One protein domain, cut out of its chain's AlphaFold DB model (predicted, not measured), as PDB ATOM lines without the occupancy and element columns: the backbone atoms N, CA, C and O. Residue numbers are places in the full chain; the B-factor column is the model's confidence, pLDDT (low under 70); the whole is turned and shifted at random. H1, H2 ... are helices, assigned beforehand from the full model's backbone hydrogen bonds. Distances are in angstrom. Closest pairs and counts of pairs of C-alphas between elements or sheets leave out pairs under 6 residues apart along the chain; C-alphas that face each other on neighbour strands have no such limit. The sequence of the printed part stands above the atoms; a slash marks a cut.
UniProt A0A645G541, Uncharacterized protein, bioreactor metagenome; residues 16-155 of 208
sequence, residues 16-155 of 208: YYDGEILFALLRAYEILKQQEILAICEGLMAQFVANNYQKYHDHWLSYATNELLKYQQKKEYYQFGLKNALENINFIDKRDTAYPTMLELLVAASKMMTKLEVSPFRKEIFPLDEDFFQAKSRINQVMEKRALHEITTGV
ATOM      1  N   TYR A  16     -52.736  47.576  50.687       68.62
ATOM      2  CA  TYR A  16     -52.380  46.299  50.072       68.62
ATOM      3  C   TYR A  16     -53.582  45.348  49.941       68.62
ATOM      4  O   TYR A  16     -53.686  44.673  48.924       68.62
ATOM      5  N   TYR A  17     -54.547  45.365  50.876       85.75
ATOM      6  CA  TYR A  17     -55.765  44.551  50.742       85.75
ATOM      7  C   TYR A  17     -56.641  45.008  49.574       85.75
ATOM      8  O   TYR A  17     -57.224  44.179  48.888       85.75
ATOM      9  N   ASP A  18     -56.714  46.315  49.308       91.00
ATOM     10  CA  ASP A  18     -57.493  46.837  48.182       91.00
ATOM     11  C   ASP A  18     -56.895  46.348  46.844       91.00
ATOM     12  O   ASP A  18     -57.622  45.890  45.955       91.00
ATOM     13  N   GLY A  19     -55.563  46.387  46.715       94.19
ATOM     14  CA  GLY A  19     -54.849  45.843  45.555       94.19
ATOM     15  C   GLY A  19     -55.032  44.331  45.400       94.19
ATOM     16  O   GLY A  19     -55.311  43.852  44.299       94.19
ATOM     17  N   GLU A  20     -54.933  43.584  46.501       94.31
ATOM     18  CA  GLU A  20     -55.119  42.132  46.534       94.31
ATOM     19  C   GLU A  20     -56.550  41.729  46.141       94.31
ATOM     20  O   GLU A  20     -56.729  40.820  45.331       94.31
ATOM     21  N   ILE A  21     -57.574  42.453  46.615       96.56
ATOM     22  CA  ILE A  21     -58.979  42.247  46.221       96.56
ATOM     23  C   ILE A  21     -59.153  42.456  44.718       96.56
ATOM     24  O   ILE A  21     -59.760  41.614  44.052       96.56
ATOM     25  N   LEU A  22     -58.617  43.550  44.163       97.44
ATOM     26  CA  LEU A  22     -58.697  43.794  42.722       97.44
ATOM     27  C   LEU A  22     -58.020  42.662  41.939       97.44
ATOM     28  O   LEU A  22     -58.592  42.151  40.975       97.44
ATOM     29  N   PHE A  23     -56.830  42.233  42.365       97.31
ATOM     30  CA  PHE A  23     -56.128  41.127  41.723       97.31
ATOM     31  C   PHE A  23     -56.926  39.817  41.804       97.31
ATOM     32  O   PHE A  23     -57.127  39.162  40.782       97.31
ATOM     33  N   ALA A  24     -57.457  39.464  42.977       97.56
ATOM     34  CA  ALA A  24     -58.264  38.264  43.179       97.56
ATOM     35  C   ALA A  24     -59.533  38.258  42.312       97.56
ATOM     36  O   ALA A  24     -59.849  37.243  41.689       97.56
ATOM     37  N   LEU A  25     -60.231  39.393  42.199       98.38
ATOM     38  CA  LEU A  25     -61.397  39.527  41.322       98.38
ATOM     39  C   LEU A  25     -61.029  39.364  39.845       98.38
ATOM     40  O   LEU A  25     -61.779  38.741  39.098       98.38
ATOM     41  N   LEU A  26     -59.857  39.841  39.417       98.31
ATOM     42  CA  LEU A  26     -59.362  39.613  38.056       98.31
ATOM     43  C   LEU A  26     -59.050  38.132  37.800       98.31
ATOM     44  O   LEU A  26     -59.406  37.613  36.740       98.31
ATOM     45  N   ARG A  27     -58.470  37.421  38.780       97.44
ATOM     46  CA  ARG A  27     -58.294  35.956  38.707       97.44
ATOM     47  C   ARG A  27     -59.645  35.235  38.630       97.44
ATOM     48  O   ARG A  27     -59.795  34.309  37.836       97.44
ATOM     49  N   ALA A  28     -60.637  35.671  39.408       98.06
ATOM     50  CA  ALA A  28     -61.991  35.120  39.363       98.06
ATOM     51  C   ALA A  28     -62.671  35.386  38.010       98.06
ATOM     52  O   ALA A  28     -63.258  34.475  37.426       98.06
ATOM     53  N   TYR A  29     -62.539  36.601  37.468       98.31
ATOM     54  CA  TYR A  29     -63.042  36.956  36.143       98.31
ATOM     55  C   TYR A  29     -62.403  36.103  35.046       98.31
ATOM     56  O   TYR A  29     -63.104  35.681  34.128       98.31
ATOM     57  N   GLU A  30     -61.107  35.780  35.148       96.50
ATOM     58  CA  GLU A  30     -60.442  34.903  34.180       96.50
ATOM     59  C   GLU A  30     -61.157  33.552  34.032       96.50
ATOM     60  O   GLU A  30     -61.246  33.046  32.912       96.50
ATOM     61  N   ILE A  31     -61.695  33.013  35.127       97.69
ATOM     62  CA  ILE A  31     -62.375  31.715  35.174       97.69
ATOM     63  C   ILE A  31     -63.865  31.858  34.839       97.69
ATOM     64  O   ILE A  31     -64.382  31.128  33.998       97.69
ATOM     65  N   LEU A  32     -64.559  32.793  35.493       97.69
ATOM     66  CA  LEU A  32     -66.022  32.891  35.456       97.69
ATOM     67  C   LEU A  32     -66.557  33.683  34.258       97.69
ATOM     68  O   LEU A  32     -67.705  33.489  33.873       97.69
ATOM     69  N   LYS A  33     -65.753  34.592  33.688       96.38
ATOM     70  CA  LYS A  33     -66.108  35.467  32.550       96.38
ATOM     71  C   LYS A  33     -67.380  36.318  32.742       96.38
ATOM     72  O   LYS A  33     -67.943  36.809  31.765       96.38
ATOM     73  N   GLN A  34     -67.810  36.537  33.985       98.00
ATOM     74  CA  GLN A  34     -68.971  37.368  34.327       98.00
ATOM     75  C   GLN A  34     -68.624  38.856  34.234       98.00
ATOM     76  O   GLN A  34     -67.686  39.320  34.885       98.00
ATOM     77  N   GLN A  35     -69.374  39.612  33.430       97.44
ATOM     78  CA  GLN A  35     -69.084  41.027  33.166       97.44
ATOM     79  C   GLN A  35     -69.263  41.906  34.408       97.44
ATOM     80  O   GLN A  35     -68.573  42.910  34.561       97.44
ATOM     81  N   GLU A  36     -70.122  41.492  35.335       98.12
ATOM     82  CA  GLU A  36     -70.339  42.149  36.620       98.12
ATOM     83  C   GLU A  36     -69.046  42.201  37.446       98.12
ATOM     84  O   GLU A  36     -68.761  43.215  38.080       98.12
ATOM     85  N   ILE A  37     -68.220  41.150  37.390       98.31
ATOM     86  CA  ILE A  37     -66.928  41.111  38.088       98.31
ATOM     87  C   ILE A  37     -65.965  42.125  37.469       98.31
ATOM     88  O   ILE A  37     -65.335  42.893  38.196       98.31
ATOM     89  N   LEU A  38     -65.872  42.176  36.135       98.19
ATOM     90  CA  LEU A  38     -65.007  43.144  35.458       98.19
ATOM     91  C   LEU A  38     -65.449  44.589  35.740       98.19
ATOM     92  O   LEU A  38     -64.597  45.439  35.991       98.19
ATOM     93  N   ALA A  39     -66.756  44.854  35.785       98.31
ATOM     94  CA  ALA A  39     -67.291  46.165  36.146       98.31
ATOM     95  C   ALA A  39     -66.895  46.580  37.578       98.31
ATOM     96  O   ALA A  39     -66.528  47.735  37.809       98.31
ATOM     97  N   ILE A  40     -66.895  45.643  38.536       98.31
ATOM     98  CA  ILE A  40     -66.388  45.890  39.896       98.31
ATOM     99  C   ILE A  40     -64.888  46.215  39.857       98.31
ATOM    100  O   ILE A  40     -64.461  47.183  40.490       98.31
ATOM    101  N   CYS A  41     -64.093  45.463  39.090       98.44
ATOM    102  CA  CYS A  41     -62.660  45.717  38.934       98.44
ATOM    103  C   CYS A  41     -62.374  47.123  38.381       98.44
ATOM    104  O   CYS A  41     -61.527  47.841  38.914       98.44
ATOM    105  N   GLU A  42     -63.095  47.545  37.338       98.31
ATOM    106  CA  GLU A  42     -62.958  48.892  36.775       98.31
ATOM    107  C   GLU A  42     -63.364  49.982  37.780       98.31
ATOM    108  O   GLU A  42     -62.699  51.019  37.852       98.31
ATOM    109  N   GLY A  43     -64.409  49.741  38.580       98.00
ATOM    110  CA  GLY A  43     -64.854  50.644  39.645       98.00
ATOM    111  C   GLY A  43     -63.828  50.800  40.773       98.00
ATOM    112  O   GLY A  43     -63.534  51.924  41.182       98.00
ATOM    113  N   LEU A  44     -63.231  49.696  41.230       97.62
ATOM    114  CA  LEU A  44     -62.131  49.712  42.204       97.62
ATOM    115  C   LEU A  44     -60.929  50.484  41.658       97.62
ATOM    116  O   LEU A  44     -60.418  51.390  42.315       97.62
ATOM    117  N   MET A  45     -60.529  50.199  40.417       97.94
ATOM    118  CA  MET A  45     -59.413  50.895  39.784       97.94
ATOM    119  C   MET A  45     -59.676  52.403  39.649       97.94
ATOM    120  O   MET A  45     -58.784  53.213  39.899       97.94
ATOM    121  N   ALA A  46     -60.907  52.806  39.317       97.69
ATOM    122  CA  ALA A  46     -61.290  54.217  39.283       97.69
ATOM    123  C   ALA A  46     -61.135  54.887  40.661       97.69
ATOM    124  O   ALA A  46     -60.626  56.007  40.746       97.69
ATOM    125  N   GLN A  47     -61.495  54.196  41.748       96.38
ATOM    126  CA  GLN A  47     -61.257  54.691  43.106       96.38
ATOM    127  C   GLN A  47     -59.763  54.784  43.434       96.38
ATOM    128  O   GLN A  47     -59.348  55.761  44.057       96.38
ATOM    129  N   PHE A  48     -58.944  53.818  43.014       96.25
ATOM    130  CA  PHE A  48     -57.496  53.846  43.259       96.25
ATOM    131  C   PHE A  48     -56.841  55.048  42.583       96.25
ATOM    132  O   PHE A  48     -56.057  55.762  43.215       96.25
ATOM    133  N   VAL A  49     -57.217  55.317  41.331       96.44
ATOM    134  CA  VAL A  49     -56.765  56.493  40.580       96.44
ATOM    135  C   VAL A  49     -57.229  57.781  41.265       96.44
ATOM    136  O   VAL A  49     -56.401  58.647  41.548       96.44
ATOM    137  N   ALA A  50     -58.520  57.895  41.602       96.38
ATOM    138  CA  ALA A  50     -59.084  59.091  42.234       96.38
ATOM    139  C   ALA A  50     -58.450  59.411  43.600       96.38
ATOM    140  O   ALA A  50     -58.283  60.576  43.951       96.38
ATOM    141  N   ASN A  51     -58.059  58.384  44.361       95.00
ATOM    142  CA  ASN A  51     -57.442  58.532  45.681       95.00
ATOM    143  C   ASN A  51     -55.900  58.522  45.649       95.00
ATOM    144  O   ASN A  51     -55.264  58.500  46.709       95.00
ATOM    145  N   ASN A  52     -55.293  58.548  44.457       94.31
ATOM    146  CA  ASN A  52     -53.844  58.561  44.240       94.31
ATOM    147  C   ASN A  52     -53.115  57.402  44.959       94.31
ATOM    148  O   ASN A  52     -52.133  57.619  45.669       94.31
ATOM    149  N   TYR A  53     -53.623  56.173  44.829       95.56
ATOM    150  CA  TYR A  53     -53.080  54.991  45.517       95.56
ATOM    151  C   TYR A  53     -51.669  54.587  45.058       95.56
ATOM    152  O   TYR A  53     -50.918  53.984  45.816       95.56
ATOM    153  N   GLN A  54     -51.239  54.971  43.862       95.12
ATOM    154  CA  GLN A  54     -49.893  54.683  43.370       95.12
ATOM    155  C   GLN A  54     -48.771  55.283  44.239       95.12
ATOM    156  O   GLN A  54     -47.639  54.814  44.187       95.12
ATOM    157  N   LYS A  55     -49.080  56.278  45.089       93.94
ATOM    158  CA  LYS A  55     -48.137  56.846  46.072       93.94
ATOM    159  C   LYS A  55     -47.686  55.844  47.143       93.94
ATOM    160  O   LYS A  55     -46.767  56.132  47.900       93.94
ATOM    161  N   TYR A  56     -48.400  54.726  47.283       93.81
ATOM    162  CA  TYR A  56     -48.076  53.692  48.263       93.81
ATOM    163  C   TYR A  56     -47.050  52.686  47.727       93.81
ATOM    164  O   TYR A  56     -46.495  51.934  48.522       93.81
ATOM    165  N   HIS A  57     -46.766  52.697  46.417       95.12
ATOM    166  CA  HIS A  57     -45.736  51.867  45.780       95.12
ATOM    167  C   HIS A  57     -45.888  50.374  46.088       95.12
ATOM    168  O   HIS A  57     -44.909  49.658  46.303       95.12
ATOM    169  N   ASP A  58     -47.139  49.920  46.151       95.00
ATOM    170  CA  ASP A  58     -47.481  48.572  46.569       95.00
ATOM    171  C   ASP A  58     -47.457  47.596  45.384       95.00
ATOM    172  O   ASP A  58     -47.906  47.901  44.276       95.00
ATOM    173  N   HIS A  59     -46.918  46.407  45.617       95.94
ATOM    174  CA  HIS A  59     -46.783  45.364  44.607       95.94
ATOM    175  C   HIS A  59     -48.128  44.779  44.145       95.94
ATOM    176  O   HIS A  59     -48.274  44.523  42.946       95.94
ATOM    177  N   TRP A  60     -49.132  44.649  45.025       96.75
ATOM    178  CA  TRP A  60     -50.460  44.177  44.624       96.75
ATOM    179  C   TRP A  60     -51.138  45.161  43.681       96.75
ATOM    180  O   TRP A  60     -51.732  44.735  42.693       96.75
ATOM    181  N   LEU A  61     -50.978  46.472  43.901       96.94
ATOM    182  CA  LEU A  61     -51.434  47.486  42.940       96.94
ATOM    183  C   LEU A  61     -50.801  47.289  41.554       96.94
ATOM    184  O   LEU A  61     -51.499  47.387  40.540       96.94
ATOM    185  N   SER A  62     -49.503  46.976  41.486       96.94
ATOM    186  CA  SER A  62     -48.827  46.691  40.213       96.94
ATOM    187  C   SER A  62     -49.335  45.407  39.558       96.94
ATOM    188  O   SER A  62     -49.595  45.408  38.352       96.94
ATOM    189  N   TYR A  63     -49.519  44.324  40.321       96.69
ATOM    190  CA  TYR A  63     -50.079  43.076  39.795       96.69
ATOM    191  C   TYR A  63     -51.500  43.249  39.283       96.69
ATOM    192  O   TYR A  63     -51.774  42.907  38.132       96.69
ATOM    193  N   ALA A  64     -52.369  43.841  40.094       97.56
ATOM    194  CA  ALA A  64     -53.749  44.120  39.746       97.56
ATOM    195  C   ALA A  64     -53.852  44.975  38.475       97.56
ATOM    196  O   ALA A  64     -54.572  44.618  37.544       97.56
ATOM    197  N   THR A  65     -53.070  46.055  38.383       98.25
ATOM    198  CA  THR A  65     -53.074  46.934  37.203       98.25
ATOM    199  C   THR A  65     -52.575  46.203  35.955       98.25
ATOM    200  O   THR A  65     -53.206  46.260  34.899       98.25
ATOM    201  N   ASN A  66     -51.465  45.467  36.064       98.19
ATOM    202  CA  ASN A  66     -50.907  44.704  34.950       98.19
ATOM    203  C   ASN A  66     -51.851  43.588  34.458       98.19
ATOM    204  O   ASN A  66     -51.869  43.289  33.259       98.19
ATOM    205  N   GLU A  67     -52.605  42.972  35.369       97.81
ATOM    206  CA  GLU A  67     -53.612  41.955  35.063       97.81
ATOM    207  C   GLU A  67     -54.847  42.576  34.397       97.81
ATOM    208  O   GLU A  67     -55.286  42.085  33.358       97.81
ATOM    209  N   LEU A  68     -55.350  43.702  34.916       98.38
ATOM    210  CA  LEU A  68     -56.497  44.428  34.358       98.38
ATOM    211  C   LEU A  68     -56.255  44.840  32.902       98.38
ATOM    212  O   LEU A  68     -57.137  44.681  32.060       98.38
ATOM    213  N   LEU A  69     -55.033  45.277  32.585       98.31
ATOM    214  CA  LEU A  69     -54.619  45.659  31.230       98.31
ATOM    215  C   LEU A  69     -54.708  44.520  30.197       98.31
ATOM    216  O   LEU A  69     -54.667  44.798  28.999       98.31
ATOM    217  N   LYS A  70     -54.833  43.251  30.616       96.12
ATOM    218  CA  LYS A  70     -55.122  42.134  29.697       96.12
ATOM    219  C   LYS A  70     -56.551  42.180  29.156       96.12
ATOM    220  O   LYS A  70     -56.786  41.718  28.045       96.12
ATOM    221  N   TYR A  71     -57.487  42.688  29.952       96.75
ATOM    222  CA  TYR A  71     -58.912  42.716  29.623       96.75
ATOM    223  C   TYR A  71     -59.352  44.086  29.129       96.75
ATOM    224  O   TYR A  71     -60.187  44.166  28.235       96.75
ATOM    225  N   GLN A  72     -58.781  45.151  29.695       96.31
ATOM    226  CA  GLN A  72     -59.133  46.512  29.340       96.31
ATOM    227  C   GLN A  72     -57.926  47.442  29.419       96.31
ATOM    228  O   GLN A  72     -57.362  47.676  30.488       96.31
ATOM    229  N   GLN A  73     -57.564  48.030  28.281       97.56
ATOM    230  CA  GLN A  73     -56.506  49.032  28.217       97.56
ATOM    231  C   GLN A  73     -57.099  50.437  28.300       97.56
ATOM    232  O   GLN A  73     -57.916  50.820  27.466       97.56
ATOM    233  N   LYS A  74     -56.645  51.219  29.284       98.00
ATOM    234  CA  LYS A  74     -56.928  52.653  29.402       98.00
ATOM    235  C   LYS A  74     -55.647  53.400  29.736       98.00
ATOM    236  O   LYS A  74     -54.767  52.863  30.417       98.00
ATOM    237  N   LYS A  75     -55.557  54.648  29.283       98.00
ATOM    238  CA  LYS A  75     -54.414  55.531  29.535       98.00
ATOM    239  C   LYS A  75     -54.130  55.676  31.029       98.00
ATOM    240  O   LYS A  75     -52.986  55.543  31.458       98.00
ATOM    241  N   GLU A  76     -55.175  55.878  31.820       98.12
ATOM    242  CA  GLU A  76     -55.102  56.100  33.262       98.12
ATOM    243  C   GLU A  76     -54.542  54.873  33.989       98.12
ATOM    244  O   GLU A  76     -53.822  55.017  34.974       98.12
ATOM    245  N   TYR A  77     -54.819  53.663  33.490       98.50
ATOM    246  CA  TYR A  77     -54.319  52.422  34.085       98.50
ATOM    247  C   TYR A  77     -52.815  52.275  33.869       98.50
ATOM    248  O   TYR A  77     -52.082  51.995  34.816       98.50
ATOM    249  N   TYR A  78     -52.332  52.549  32.655       98.62
ATOM    250  CA  TYR A  78     -50.895  52.599  32.388       98.62
ATOM    251  C   TYR A  78     -50.200  53.679  33.221       98.62
ATOM    252  O   TYR A  78     -49.191  53.397  33.863       98.62
ATOM    253  N   GLN A  79     -50.746  54.899  33.257       98.50
ATOM    254  CA  GLN A  79     -50.178  55.989  34.055       98.50
ATOM    255  C   GLN A  79     -50.108  55.625  35.540       98.50
ATOM    256  O   GLN A  79     -49.070  55.827  36.166       98.50
ATOM    257  N   PHE A  80     -51.177  55.049  36.098       98.50
ATOM    258  CA  PHE A  80     -51.212  54.593  37.484       98.50
ATOM    259  C   PHE A  80     -50.151  53.523  37.761       98.50
ATOM    260  O   PHE A  80     -49.327  53.694  38.661       98.50
ATOM    261  N   GLY A  81     -50.141  52.444  36.971       98.00
ATOM    262  CA  GLY A  81     -49.259  51.299  37.195       98.00
ATOM    263  C   GLY A  81     -47.780  51.637  37.015       98.00
ATOM    264  O   GLY A  81     -46.949  51.227  37.823       98.00
ATOM    265  N   LEU A  82     -47.442  52.431  35.995       98.44
ATOM    266  CA  LEU A  82     -46.062  52.862  35.766       98.44
ATOM    267  C   LEU A  82     -45.591  53.843  36.839       98.44
ATOM    268  O   LEU A  82     -44.469  53.712  37.324       98.44
ATOM    269  N   LYS A  83     -46.446  54.781  37.267       98.31
ATOM    270  CA  LYS A  83     -46.127  55.725  38.347       98.31
ATOM    271  C   LYS A  83     -45.897  55.007  39.682       98.31
ATOM    272  O   LYS A  83     -44.940  55.338  40.376       98.31
ATOM    273  N   ASN A  84     -46.687  53.967  39.984       97.88
ATOM    274  CA  ASN A  84     -46.533  53.138  41.188       97.88
ATOM    275  C   ASN A  84     -45.112  52.567  41.332       97.88
ATOM    276  O   ASN A  84     -44.594  52.494  42.444       97.88
ATOM    277  N   ALA A  85     -44.462  52.220  40.214       97.75
ATOM    278  CA  ALA A  85     -43.092  51.721  40.204       97.75
ATOM    279  C   ALA A  85     -42.031  52.818  40.033       97.75
ATOM    280  O   ALA A  85     -41.060  52.862  40.790       97.75
ATOM    281  N   LEU A  86     -42.195  53.702  39.045       98.25
ATOM    282  CA  LEU A  86     -41.176  54.681  38.655       98.25
ATOM    283  C   LEU A  86     -40.894  55.718  39.744       98.25
ATOM    284  O   LEU A  86     -39.743  56.113  39.905       98.25
ATOM    285  N   GLU A  87     -41.891  56.130  40.529       97.31
ATOM    286  CA  GLU A  87     -41.666  57.092  41.618       97.31
ATOM    287  C   GLU A  87     -40.796  56.516  42.745       97.31
ATOM    288  O   GLU A  87     -40.024  57.245  43.367       97.31
ATOM    289  N   ASN A  88     -40.847  55.197  42.962       95.81
ATOM    290  CA  ASN A  88     -40.083  54.511  44.007       95.81
ATOM    291  C   ASN A  88     -38.818  53.811  43.485       95.81
ATOM    292  O   ASN A  88     -38.056  53.221  44.255       95.81
ATOM    293  N   ILE A  89     -38.555  53.859  42.175       98.31
ATOM    294  CA  ILE A  89     -37.521  53.028  41.544       98.31
ATOM    295  C   ILE A  89     -36.115  53.308  42.078       98.31
ATOM    296  O   ILE A  89     -35.306  52.395  42.224       98.31
ATOM    297  N   ASN A  90     -35.822  54.562  42.431       98.25
ATOM    298  CA  ASN A  90     -34.524  54.945  42.984       98.25
ATOM    299  C   ASN A  90     -34.322  54.430  44.411       98.25
ATOM    300  O   ASN A  90     -33.192  54.119  44.786       98.25
ATOM    301  N   PHE A  91     -35.393  54.335  45.199       97.56
ATOM    302  CA  PHE A  91     -35.344  53.716  46.519       97.56
ATOM    303  C   PHE A  91     -35.105  52.209  46.393       97.56
ATOM    304  O   PHE A  91     -34.214  51.683  47.055       97.56
ATOM    305  N   ILE A  92     -35.828  51.539  45.490       98.12
ATOM    306  CA  ILE A  92     -35.665  50.103  45.221       98.12
ATOM    307  C   ILE A  92     -34.235  49.789  44.754       98.12
ATOM    308  O   ILE A  92     -33.584  48.884  45.275       98.12
ATOM    309  N   ASP A  93     -33.710  50.576  43.816       98.50
ATOM    310  CA  ASP A  93     -32.355  50.416  43.281       98.50
ATOM    311  C   ASP A  93     -31.268  50.580  44.358       98.50
ATOM    312  O   ASP A  93     -30.273  49.854  44.373       98.50
ATOM    313  N   LYS A  94     -31.457  51.519  45.289       97.69
ATOM    314  CA  LYS A  94     -30.482  51.816  46.349       97.69
ATOM    315  C   LYS A  94     -30.679  50.989  47.619       97.69
ATOM    316  O   LYS A  94     -29.860  51.105  48.528       97.69
ATOM    317  N   ARG A  95     -31.741  50.183  47.711       95.94
ATOM    318  CA  ARG A  95     -32.011  49.352  48.886       95.94
ATOM    319  C   ARG A  95     -30.909  48.300  49.034       95.94
ATOM    320  O   ARG A  95     -30.648  47.528  48.120       95.94
ATOM    321  N   ASP A  96     -30.290  48.289  50.203       94.69
ATOM    322  CA  ASP A  96     -29.124  47.481  50.573       94.69
ATOM    323  C   ASP A  96     -29.455  46.037  50.969       94.69
ATOM    324  O   ASP A  96     -28.599  45.157  50.923       94.69
ATOM    325  N   THR A  97     -30.693  45.818  51.404       94.62
ATOM    326  CA  THR A  97     -31.208  44.531  51.849       94.62
ATOM    327  C   THR A  97     -32.177  43.950  50.834       94.62
ATOM    328  O   THR A  97     -32.926  44.679  50.169       94.62
ATOM    329  N   ALA A  98     -32.218  42.620  50.784       96.31
ATOM    330  CA  ALA A  98     -33.292  41.917  50.116       96.31
ATOM    331  C   ALA A  98     -34.663  42.338  50.675       96.31
ATOM    332  O   ALA A  98     -34.819  42.582  51.882       96.31
ATOM    333  N   TYR A  99     -35.645  42.447  49.786       96.62
ATOM    334  CA  TYR A  99     -37.008  42.830  50.110       96.62
ATOM    335  C   TYR A  99     -38.000  42.015  49.263       96.62
ATOM    336  O   TYR A  99     -37.937  42.102  48.036       96.62
ATOM    337  N   PRO A 100     -38.939  41.272  49.884       95.44
ATOM    338  CA  PRO A 100     -39.696  40.227  49.189       95.44
ATOM    339  C   PRO A 100     -40.477  40.701  47.955       95.44
ATOM    340  O   PRO A 100     -40.509  40.018  46.939       95.44
ATOM    341  N   THR A 101     -41.064  41.897  48.018       96.19
ATOM    342  CA  THR A 101     -42.077  42.352  47.051       96.19
ATOM    343  C   THR A 101     -41.545  43.283  45.956       96.19
ATOM    344  O   THR A 101     -42.260  43.623  45.010       96.19
ATOM    345  N   MET A 102     -40.286  43.733  46.046       97.19
ATOM    346  CA  MET A 102     -39.738  44.719  45.098       97.19
ATOM    347  C   MET A 102     -39.646  44.158  43.677       97.19
ATOM    348  O   MET A 102     -39.961  44.856  42.710       97.19
ATOM    349  N   LEU A 103     -39.226  42.898  43.543       98.00
ATOM    350  CA  LEU A 103     -39.068  42.264  42.239       98.00
ATOM    351  C   LEU A 103     -40.421  42.027  41.556       98.00
ATOM    352  O   LEU A 103     -40.549  42.258  40.358       98.00
ATOM    353  N   GLU A 104     -41.445  41.648  42.318       97.81
ATOM    354  CA  GLU A 104     -42.818  41.484  41.830       97.81
ATOM    355  C   GLU A 104     -43.356  42.772  41.196       97.81
ATOM    356  O   GLU A 104     -43.829  42.770  40.053       97.81
ATOM    357  N   LEU A 105     -43.194  43.891  41.909       98.06
ATOM    358  CA  LEU A 105     -43.567  45.221  41.438       98.06
ATOM    359  C   LEU A 105     -42.833  45.593  40.141       98.06
ATOM    360  O   LEU A 105     -43.466  46.086  39.203       98.06
ATOM    361  N   LEU A 106     -41.520  45.351  40.066       98.62
ATOM    362  CA  LEU A 106     -40.706  45.687  38.892       98.62
ATOM    363  C   LEU A 106     -41.059  44.831  37.673       98.62
ATOM    364  O   LEU A 106     -41.174  45.364  36.569       98.62
ATOM    365  N   VAL A 107     -41.292  43.529  37.858       98.56
ATOM    366  CA  VAL A 107     -41.695  42.639  36.760       98.56
ATOM    367  C   VAL A 107     -43.070  43.033  36.223       98.56
ATOM    368  O   VAL A 107     -43.277  43.059  35.008       98.56
ATOM    369  N   ALA A 108     -44.017  43.380  37.097       98.44
ATOM    370  CA  ALA A 108     -45.315  43.891  36.670       98.44
ATOM    371  C   ALA A 108     -45.180  45.207  35.883       98.44
ATOM    372  O   ALA A 108     -45.798  45.348  34.828       98.44
ATOM    373  N   ALA A 109     -44.327  46.133  36.334       98.62
ATOM    374  CA  ALA A 109     -44.040  47.376  35.618       98.62
ATOM    375  C   ALA A 109     -43.395  47.134  34.243       98.62
ATOM    376  O   ALA A 109     -43.824  47.729  33.254       98.62
ATOM    377  N   SER A 110     -42.432  46.213  34.150       98.69
ATOM    378  CA  SER A 110     -41.804  45.827  32.880       98.69
ATOM    379  C   SER A 110     -42.835  45.245  31.904       98.69
ATOM    380  O   SER A 110     -42.956  45.709  30.770       98.69
ATOM    381  N   LYS A 111     -43.696  44.329  32.372       98.44
ATOM    382  CA  LYS A 111     -44.816  43.785  31.580       98.44
ATOM    383  C   LYS A 111     -45.794  44.867  31.113       98.44
ATOM    384  O   LYS A 111     -46.359  44.730  30.027       98.44
ATOM    385  N   MET A 112     -46.028  45.914  31.906       98.62
ATOM    386  CA  MET A 112     -46.852  47.056  31.497       98.62
ATOM    387  C   MET A 112     -46.161  47.902  30.424       98.62
ATOM    388  O   MET A 112     -46.825  48.269  29.459       98.62
ATOM    389  N   MET A 113     -44.849  48.145  30.526       98.44
ATOM    390  CA  MET A 113     -44.085  48.832  29.474       98.44
ATOM    391  C   MET A 113     -44.149  48.078  28.143       98.44
ATOM    392  O   MET A 113     -44.391  48.699  27.110       98.44
ATOM    393  N   THR A 114     -44.018  46.747  28.158       97.50
ATOM    394  CA  THR A 114     -44.143  45.916  26.948       97.50
ATOM    395  C   THR A 114     -45.539  46.004  26.328       97.50
ATOM    396  O   THR A 114     -45.663  46.131  25.113       97.50
ATOM    397  N   LYS A 115     -46.614  45.986  27.133       97.94
ATOM    398  CA  LYS A 115     -47.977  46.183  26.601       97.94
ATOM    399  C   LYS A 115     -48.174  47.596  26.045       97.94
ATOM    400  O   LYS A 115     -48.803  47.754  25.001       97.94
ATOM    401  N   LEU A 116     -47.632  48.609  26.726       98.56
ATOM    402  CA  LEU A 116     -47.741  50.008  26.319       98.56
ATOM    403  C   LEU A 116     -47.033  50.273  24.989       98.56
ATOM    404  O   LEU A 116     -47.522  51.079  24.209       98.56
ATOM    405  N   GLU A 117     -45.923  49.591  24.709       97.81
ATOM    406  CA  GLU A 117     -45.135  49.761  23.481       97.81
ATOM    407  C   GLU A 117     -45.964  49.630  22.199       97.81
ATOM    408  O   GLU A 117     -45.777  50.403  21.262       97.81
ATOM    409  N   VAL A 118     -46.912  48.690  22.186       96.81
ATOM    410  CA  VAL A 118     -47.814  48.416  21.054       96.81
ATOM    411  C   VAL A 118     -49.221  48.990  21.255       96.81
ATOM    412  O   VAL A 118     -50.119  48.747  20.451       96.81
ATOM    413  N   SER A 119     -49.442  49.730  22.342       97.62
ATOM    414  CA  SER A 119     -50.739  50.311  22.684       97.62
ATOM    415  C   SER A 119     -50.954  51.646  21.959       97.62
ATOM    416  O   SER A 119     -50.008  52.433  21.842       97.62
ATOM    417  N   PRO A 120     -52.190  51.994  21.552       97.12
ATOM    418  CA  PRO A 120     -52.480  53.321  20.996       97.12
ATOM    419  C   PRO A 120     -52.152  54.460  21.978       97.12
ATOM    420  O   PRO A 120     -51.816  55.562  21.552       97.12
ATOM    421  N   PHE A 121     -52.159  54.189  23.289       98.25
ATOM    422  CA  PHE A 121     -51.861  55.182  24.325       98.25
ATOM    423  C   PHE A 121     -50.370  55.496  24.478       98.25
ATOM    424  O   PHE A 121     -50.017  56.387  25.252       98.25
ATOM    425  N   ARG A 122     -49.478  54.797  23.760       97.94
ATOM    426  CA  ARG A 122     -48.028  54.982  23.871       97.94
ATOM    427  C   ARG A 122     -47.652  56.455  23.745       97.94
ATOM    428  O   ARG A 122     -47.071  57.021  24.668       97.94
ATOM    429  N   LYS A 123     -47.979  57.064  22.603       97.75
ATOM    430  CA  LYS A 123     -47.586  58.444  22.274       97.75
ATOM    431  C   LYS A 123     -48.293  59.486  23.139       97.75
ATOM    432  O   LYS A 123     -47.799  60.594  23.287       97.75
ATOM    433  N   GLU A 124     -49.422  59.127  23.740       97.50
ATOM    434  CA  GLU A 124     -50.113  59.998  24.685       97.50
ATOM    435  C   GLU A 124     -49.470  60.025  26.072       97.50
ATOM    436  O   GLU A 124     -49.520  61.051  26.746       97.50
ATOM    437  N   ILE A 125     -48.930  58.892  26.532       97.94
ATOM    438  CA  ILE A 125     -48.285  58.782  27.848       97.94
ATOM    439  C   ILE A 125     -46.827  59.229  27.764       97.94
ATOM    440  O   ILE A 125     -46.359  59.955  28.635       97.94
ATOM    441  N   PHE A 126     -46.136  58.826  26.701       98.19
ATOM    442  CA  PHE A 126     -44.775  59.238  26.386       98.19
ATOM    443  C   PHE A 126     -44.772  59.898  25.003       98.19
ATOM    444  O   PHE A 126     -44.711  59.187  23.992       98.19
ATOM    445  N   PRO A 127     -44.852  61.239  24.929       97.44
ATOM    446  CA  PRO A 127     -44.812  61.957  23.656       97.44
ATOM    447  C   PRO A 127     -43.497  61.747  22.902       97.44
ATOM    448  O   PRO A 127     -43.499  61.549  21.686       97.44
ATOM    449  N   LEU A 128     -42.382  61.739  23.636       98.19
ATOM    450  CA  LEU A 128     -41.048  61.514  23.092       98.19
ATOM    451  C   LEU A 128     -40.684  60.031  23.140       98.19
ATOM    452  O   LEU A 128     -41.053  59.300  24.065       98.19
ATOM    453  N   ASP A 129     -39.963  59.565  22.118       97.50
ATOM    454  CA  ASP A 129     -39.519  58.172  22.081       97.50
ATOM    455  C   ASP A 129     -38.435  57.867  23.103       97.50
ATOM    456  O   ASP A 129     -38.471  56.822  23.749       97.50
ATOM    457  N   GLU A 130     -37.534  58.821  23.292       98.19
ATOM    458  CA  GLU A 130     -36.441  58.734  24.248       98.19
ATOM    459  C   GLU A 130     -36.945  58.513  25.680       98.19
ATOM    460  O   GLU A 130     -36.506  57.562  26.322       98.19
ATOM    461  N   ASP A 131     -37.939  59.282  26.139       98.31
ATOM    462  CA  ASP A 131     -38.490  59.166  27.499       98.31
ATOM    463  C   ASP A 131     -39.059  57.768  27.787       98.31
ATOM    464  O   ASP A 131     -38.855  57.199  28.862       98.31
ATOM    465  N   PHE A 132     -39.761  57.180  26.813       98.69
ATOM    466  CA  PHE A 132     -40.311  55.830  26.943       98.69
ATOM    467  C   PHE A 132     -39.205  54.783  27.045       98.69
ATOM    468  O   PHE A 132     -39.240  53.934  27.939       98.69
ATOM    469  N   PHE A 133     -38.220  54.829  26.141       98.44
ATOM    470  CA  PHE A 133     -37.125  53.863  26.145       98.44
ATOM    471  C   PHE A 133     -36.226  54.039  27.370       98.44
ATOM    472  O   PHE A 133     -35.773  53.041  27.932       98.44
ATOM    473  N   GLN A 134     -36.041  55.268  27.851       98.50
ATOM    474  CA  GLN A 134     -35.348  55.552  29.101       98.50
ATOM    475  C   GLN A 134     -36.094  54.945  30.294       98.50
ATOM    476  O   GLN A 134     -35.480  54.238  31.093       98.50
ATOM    477  N   ALA A 135     -37.410  55.153  30.405       98.56
ATOM    478  CA  ALA A 135     -38.218  54.566  31.473       98.56
ATOM    479  C   ALA A 135     -38.212  53.028  31.421       98.56
ATOM    480  O   ALA A 135     -38.018  52.376  32.450       98.56
ATOM    481  N   LYS A 136     -38.360  52.442  30.223       98.62
ATOM    482  CA  LYS A 136     -38.344  50.985  30.002       98.62
ATOM    483  C   LYS A 136     -36.994  50.392  30.400       98.62
ATOM    484  O   LYS A 136     -36.941  49.443  31.178       98.62
ATOM    485  N   SER A 137     -35.911  50.996  29.914       98.44
ATOM    486  CA  SER A 137     -34.539  50.603  30.238       98.44
ATOM    487  C   SER A 137     -34.276  50.708  31.739       98.44
ATOM    488  O   SER A 137     -33.785  49.759  32.347       98.44
ATOM    489  N   ARG A 138     -34.695  51.808  32.376       98.62
ATOM    490  CA  ARG A 138     -34.525  52.012  33.816       98.62
ATOM    491  C   ARG A 138     -35.242  50.942  34.642       98.62
ATOM    492  O   ARG A 138     -34.635  50.412  35.570       98.62
ATOM    493  N   ILE A 139     -36.490  50.606  34.310       98.75
ATOM    494  CA  ILE A 139     -37.233  49.519  34.973       98.75
ATOM    495  C   ILE A 139     -36.485  48.193  34.825       98.75
ATOM    496  O   ILE A 139     -36.249  47.518  35.826       98.75
ATOM    497  N   ASN A 140     -36.069  47.845  33.605       98.56
ATOM    498  CA  ASN A 140     -35.429  46.560  33.332       98.56
ATOM    499  C   ASN A 140     -34.063  46.419  34.021       98.56
ATOM    500  O   ASN A 140     -33.797  45.388  34.630       98.56
ATOM    501  N   GLN A 141     -33.240  47.471  34.019       98.50
ATOM    502  CA  GLN A 141     -31.945  47.476  34.707       98.50
ATOM    503  C   GLN A 141     -32.091  47.264  36.219       98.50
ATOM    504  O   GLN A 141     -31.349  46.488  36.821       98.50
ATOM    505  N   VAL A 142     -33.054  47.945  36.853       98.75
ATOM    506  CA  VAL A 142     -33.295  47.768  38.293       98.75
ATOM    507  C   VAL A 142     -33.868  46.386  38.572       98.75
ATOM    508  O   VAL A 142     -33.450  45.750  39.532       98.75
ATOM    509  N   MET A 143     -34.775  45.893  37.729       98.56
ATOM    510  CA  MET A 143     -35.342  44.548  37.837       98.56
ATOM    511  C   MET A 143     -34.260  43.461  37.816       98.56
ATOM    512  O   MET A 143     -34.219  42.639  38.728       98.56
ATOM    513  N   GLU A 144     -33.359  43.487  36.832       98.12
ATOM    514  CA  GLU A 144     -32.252  42.531  36.716       98.12
ATOM    515  C   GLU A 144     -31.315  42.601  37.929       98.12
ATOM    516  O   GLU A 144     -31.008  41.582  38.555       98.12
ATOM    517  N   LYS A 145     -30.936  43.820  38.336       98.25
ATOM    518  CA  LYS A 145     -30.132  44.033  39.544       98.25
ATOM    519  C   LYS A 145     -30.813  43.447  40.782       98.25
ATOM    520  O   LYS A 145     -30.152  42.781  41.582       98.25
ATOM    521  N   ARG A 146     -32.115  43.698  40.965       98.12
ATOM    522  CA  ARG A 146     -32.872  43.190  42.118       98.12
ATOM    523  C   ARG A 146     -32.974  41.674  42.095       98.12
ATOM    524  O   ARG A 146     -32.762  41.084  43.142       98.12
ATOM    525  N   ALA A 147     -33.192  41.037  40.945       97.81
ATOM    526  CA  ALA A 147     -33.247  39.576  40.857       97.81
ATOM    527  C   ALA A 147     -31.985  38.909  41.434       97.81
ATOM    528  O   ALA A 147     -32.081  38.015  42.276       97.81
ATOM    529  N   LEU A 148     -30.798  39.397  41.054       97.06
ATOM    530  CA  LEU A 148     -29.539  38.913  41.622       97.06
ATOM    531  C   LEU A 148     -29.394  39.286  43.106       97.06
ATOM    532  O   LEU A 148     -28.945  38.477  43.921       97.06
ATOM    533  N   HIS A 149     -29.765  40.512  43.472       97.56
ATOM    534  CA  HIS A 149     -29.647  41.002  44.841       97.56
ATOM    535  C   HIS A 149     -30.532  40.235  45.840       97.56
ATOM    536  O   HIS A 149     -30.060  39.903  46.929       97.56
ATOM    537  N   GLU A 150     -31.777  39.906  45.475       96.81
ATOM    538  CA  GLU A 150     -32.694  39.146  46.336       96.81
ATOM    539  C   GLU A 150     -32.134  37.749  46.641       96.81
ATOM    540  O   GLU A 150     -32.178  37.303  47.785       96.81
ATOM    541  N   ILE A 151     -31.538  37.074  45.650       95.88
ATOM    542  CA  ILE A 151     -30.909  35.759  45.853       95.88
ATOM    543  C   ILE A 151     -29.655  35.893  46.721       95.88
ATOM    544  O   ILE A 151     -29.494  35.185  47.710       95.88
ATOM    545  N   THR A 152     -28.753  36.803  46.355       95.12
ATOM    546  CA  THR A 152     -27.425  36.901  46.986       95.12
ATOM    547  C   THR A 152     -27.477  37.392  48.429       95.12
ATOM    548  O   THR A 152     -26.608  37.035  49.221       95.12
ATOM    549  N   THR A 153     -28.483  38.194  48.787       95.38
ATOM    550  CA  THR A 153     -28.579  38.810  50.122       95.38
ATOM    551  C   THR A 153     -29.791  38.364  50.935       95.38
ATOM    552  O   THR A 153     -29.814  38.601  52.145       95.38
ATOM    553  N   GLY A 154     -30.778  37.727  50.299       95.88
ATOM    554  CA  GLY A 154     -32.023  37.279  50.924       95.88
ATOM    555  C   GLY A 154     -32.111  35.776  51.169       95.88
ATOM    556  O   GLY A 154     -33.045  35.353  51.841       95.88
ATOM    557  N   VAL A 155     -31.168  34.967  50.669       97.31
ATOM    558  CA  VAL A 155     -31.133  33.509  50.886       97.31
ATOM    559  C   VAL A 155     -30.174  33.146  52.012       97.31
ATOM    560  O   VAL A 155     -29.023  33.586  52.050       97.31
TER     561      VAL A 155
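Overview. This is residues 16 to 155 of the 208 residues of an uncharacterized protein of bioreactor metagenome (UniProt A0A645G541). Four helices, H1, H4, H7 and H9, make a row in which each packs side by side on the next at a shallow tilt. H5 packs over one side of H4 and H7, making a three-helix core with them; H2 folds back on H1, and the long H9 closes the far end of the row. The short helices H3 and H8 touch H5, and H6 touches H9. The printed part has 140 residues with nine named helices, H1 to H9 in chain order, and no named strand: all helix. It is compact, with a radius of gyration of the C-alphas of 15.1 A and spans of 44 by 37 by 27 A.

Arrangement. H1, residues 16 to 32, and H2, residues 35 to 50, form a helical hairpin at a shallow tilt of 23 degrees; the closest C-alphas, of Leu 22 and Cys 41, are 5.8 A apart. H3 is residues 53 to 56. H4, residues 59 to 68, touches H1, running the same way, with the C-alphas of Phe 23 and Ala 64 closest at 4.3 A. H5, residues 75 to 86, is the hub, touching five helices. It forms a helical hairpin with H4, closest at the C-alphas of Ser 62 and Gly 81, 5.5 A. H3 touches H5 at the C-alphas of Gln 54 and Asn 84, 4.3 A, the closest pair. H2 and H5 only just touch, with 3 pairs of C-alphas within 8 A, the closest Val 49 and Phe 80 at 6.6 A. H6, residues 89 to 94, and H5 meet only through their link. H7, residues 102 to 117, touches H4, the closest C-alphas being His 59 and Leu 105, 4.5 A. H4, H5 and H7 form an up and down bundle, each running against the one before it. H8, residues 122 to 125, only just touches H5, with 3 pairs of C-alphas within 8 A, the closest Gln 79 and Ile 125 at 7.1 A. H9, residues 129 to 154, touches H7 opposite ways at 25 degrees, with the C-alphas of Leu 106 and Met 143 closest at 5.6 A. It touches H6 at the C-alphas of Asp 93 and Val 142, 5.7 A, the closest pair. H1 and H9 are apart. Every O i to N i+4 pair is within hydrogen-bond range in H2, H4, H6 and H7; in H1 it is 12 of 13, in H5 7 of 8, in H9 21 of 22, and H3 and H8 are too short for one.

Along the chain. H1 begins at C-alpha 16, (-52.380, 46.299, 50.072), and is 24.1 A long; H2 is 22.6 A and H7 22.8 A. H9, 36.4 A, has a kink of 25 degrees near residue 148 and ends at C-alpha 154, (-32.023, 37.279, 50.924).

Size, cuts and confidence. The C-alphas of Glu 36 and Thr 152, 44.5 A apart, are the two farthest. The printed part has no cut and no long link. Residues 31 to 36 stand free. The mean pLDDT of the printed part is 97.1; residue 16 is under 70.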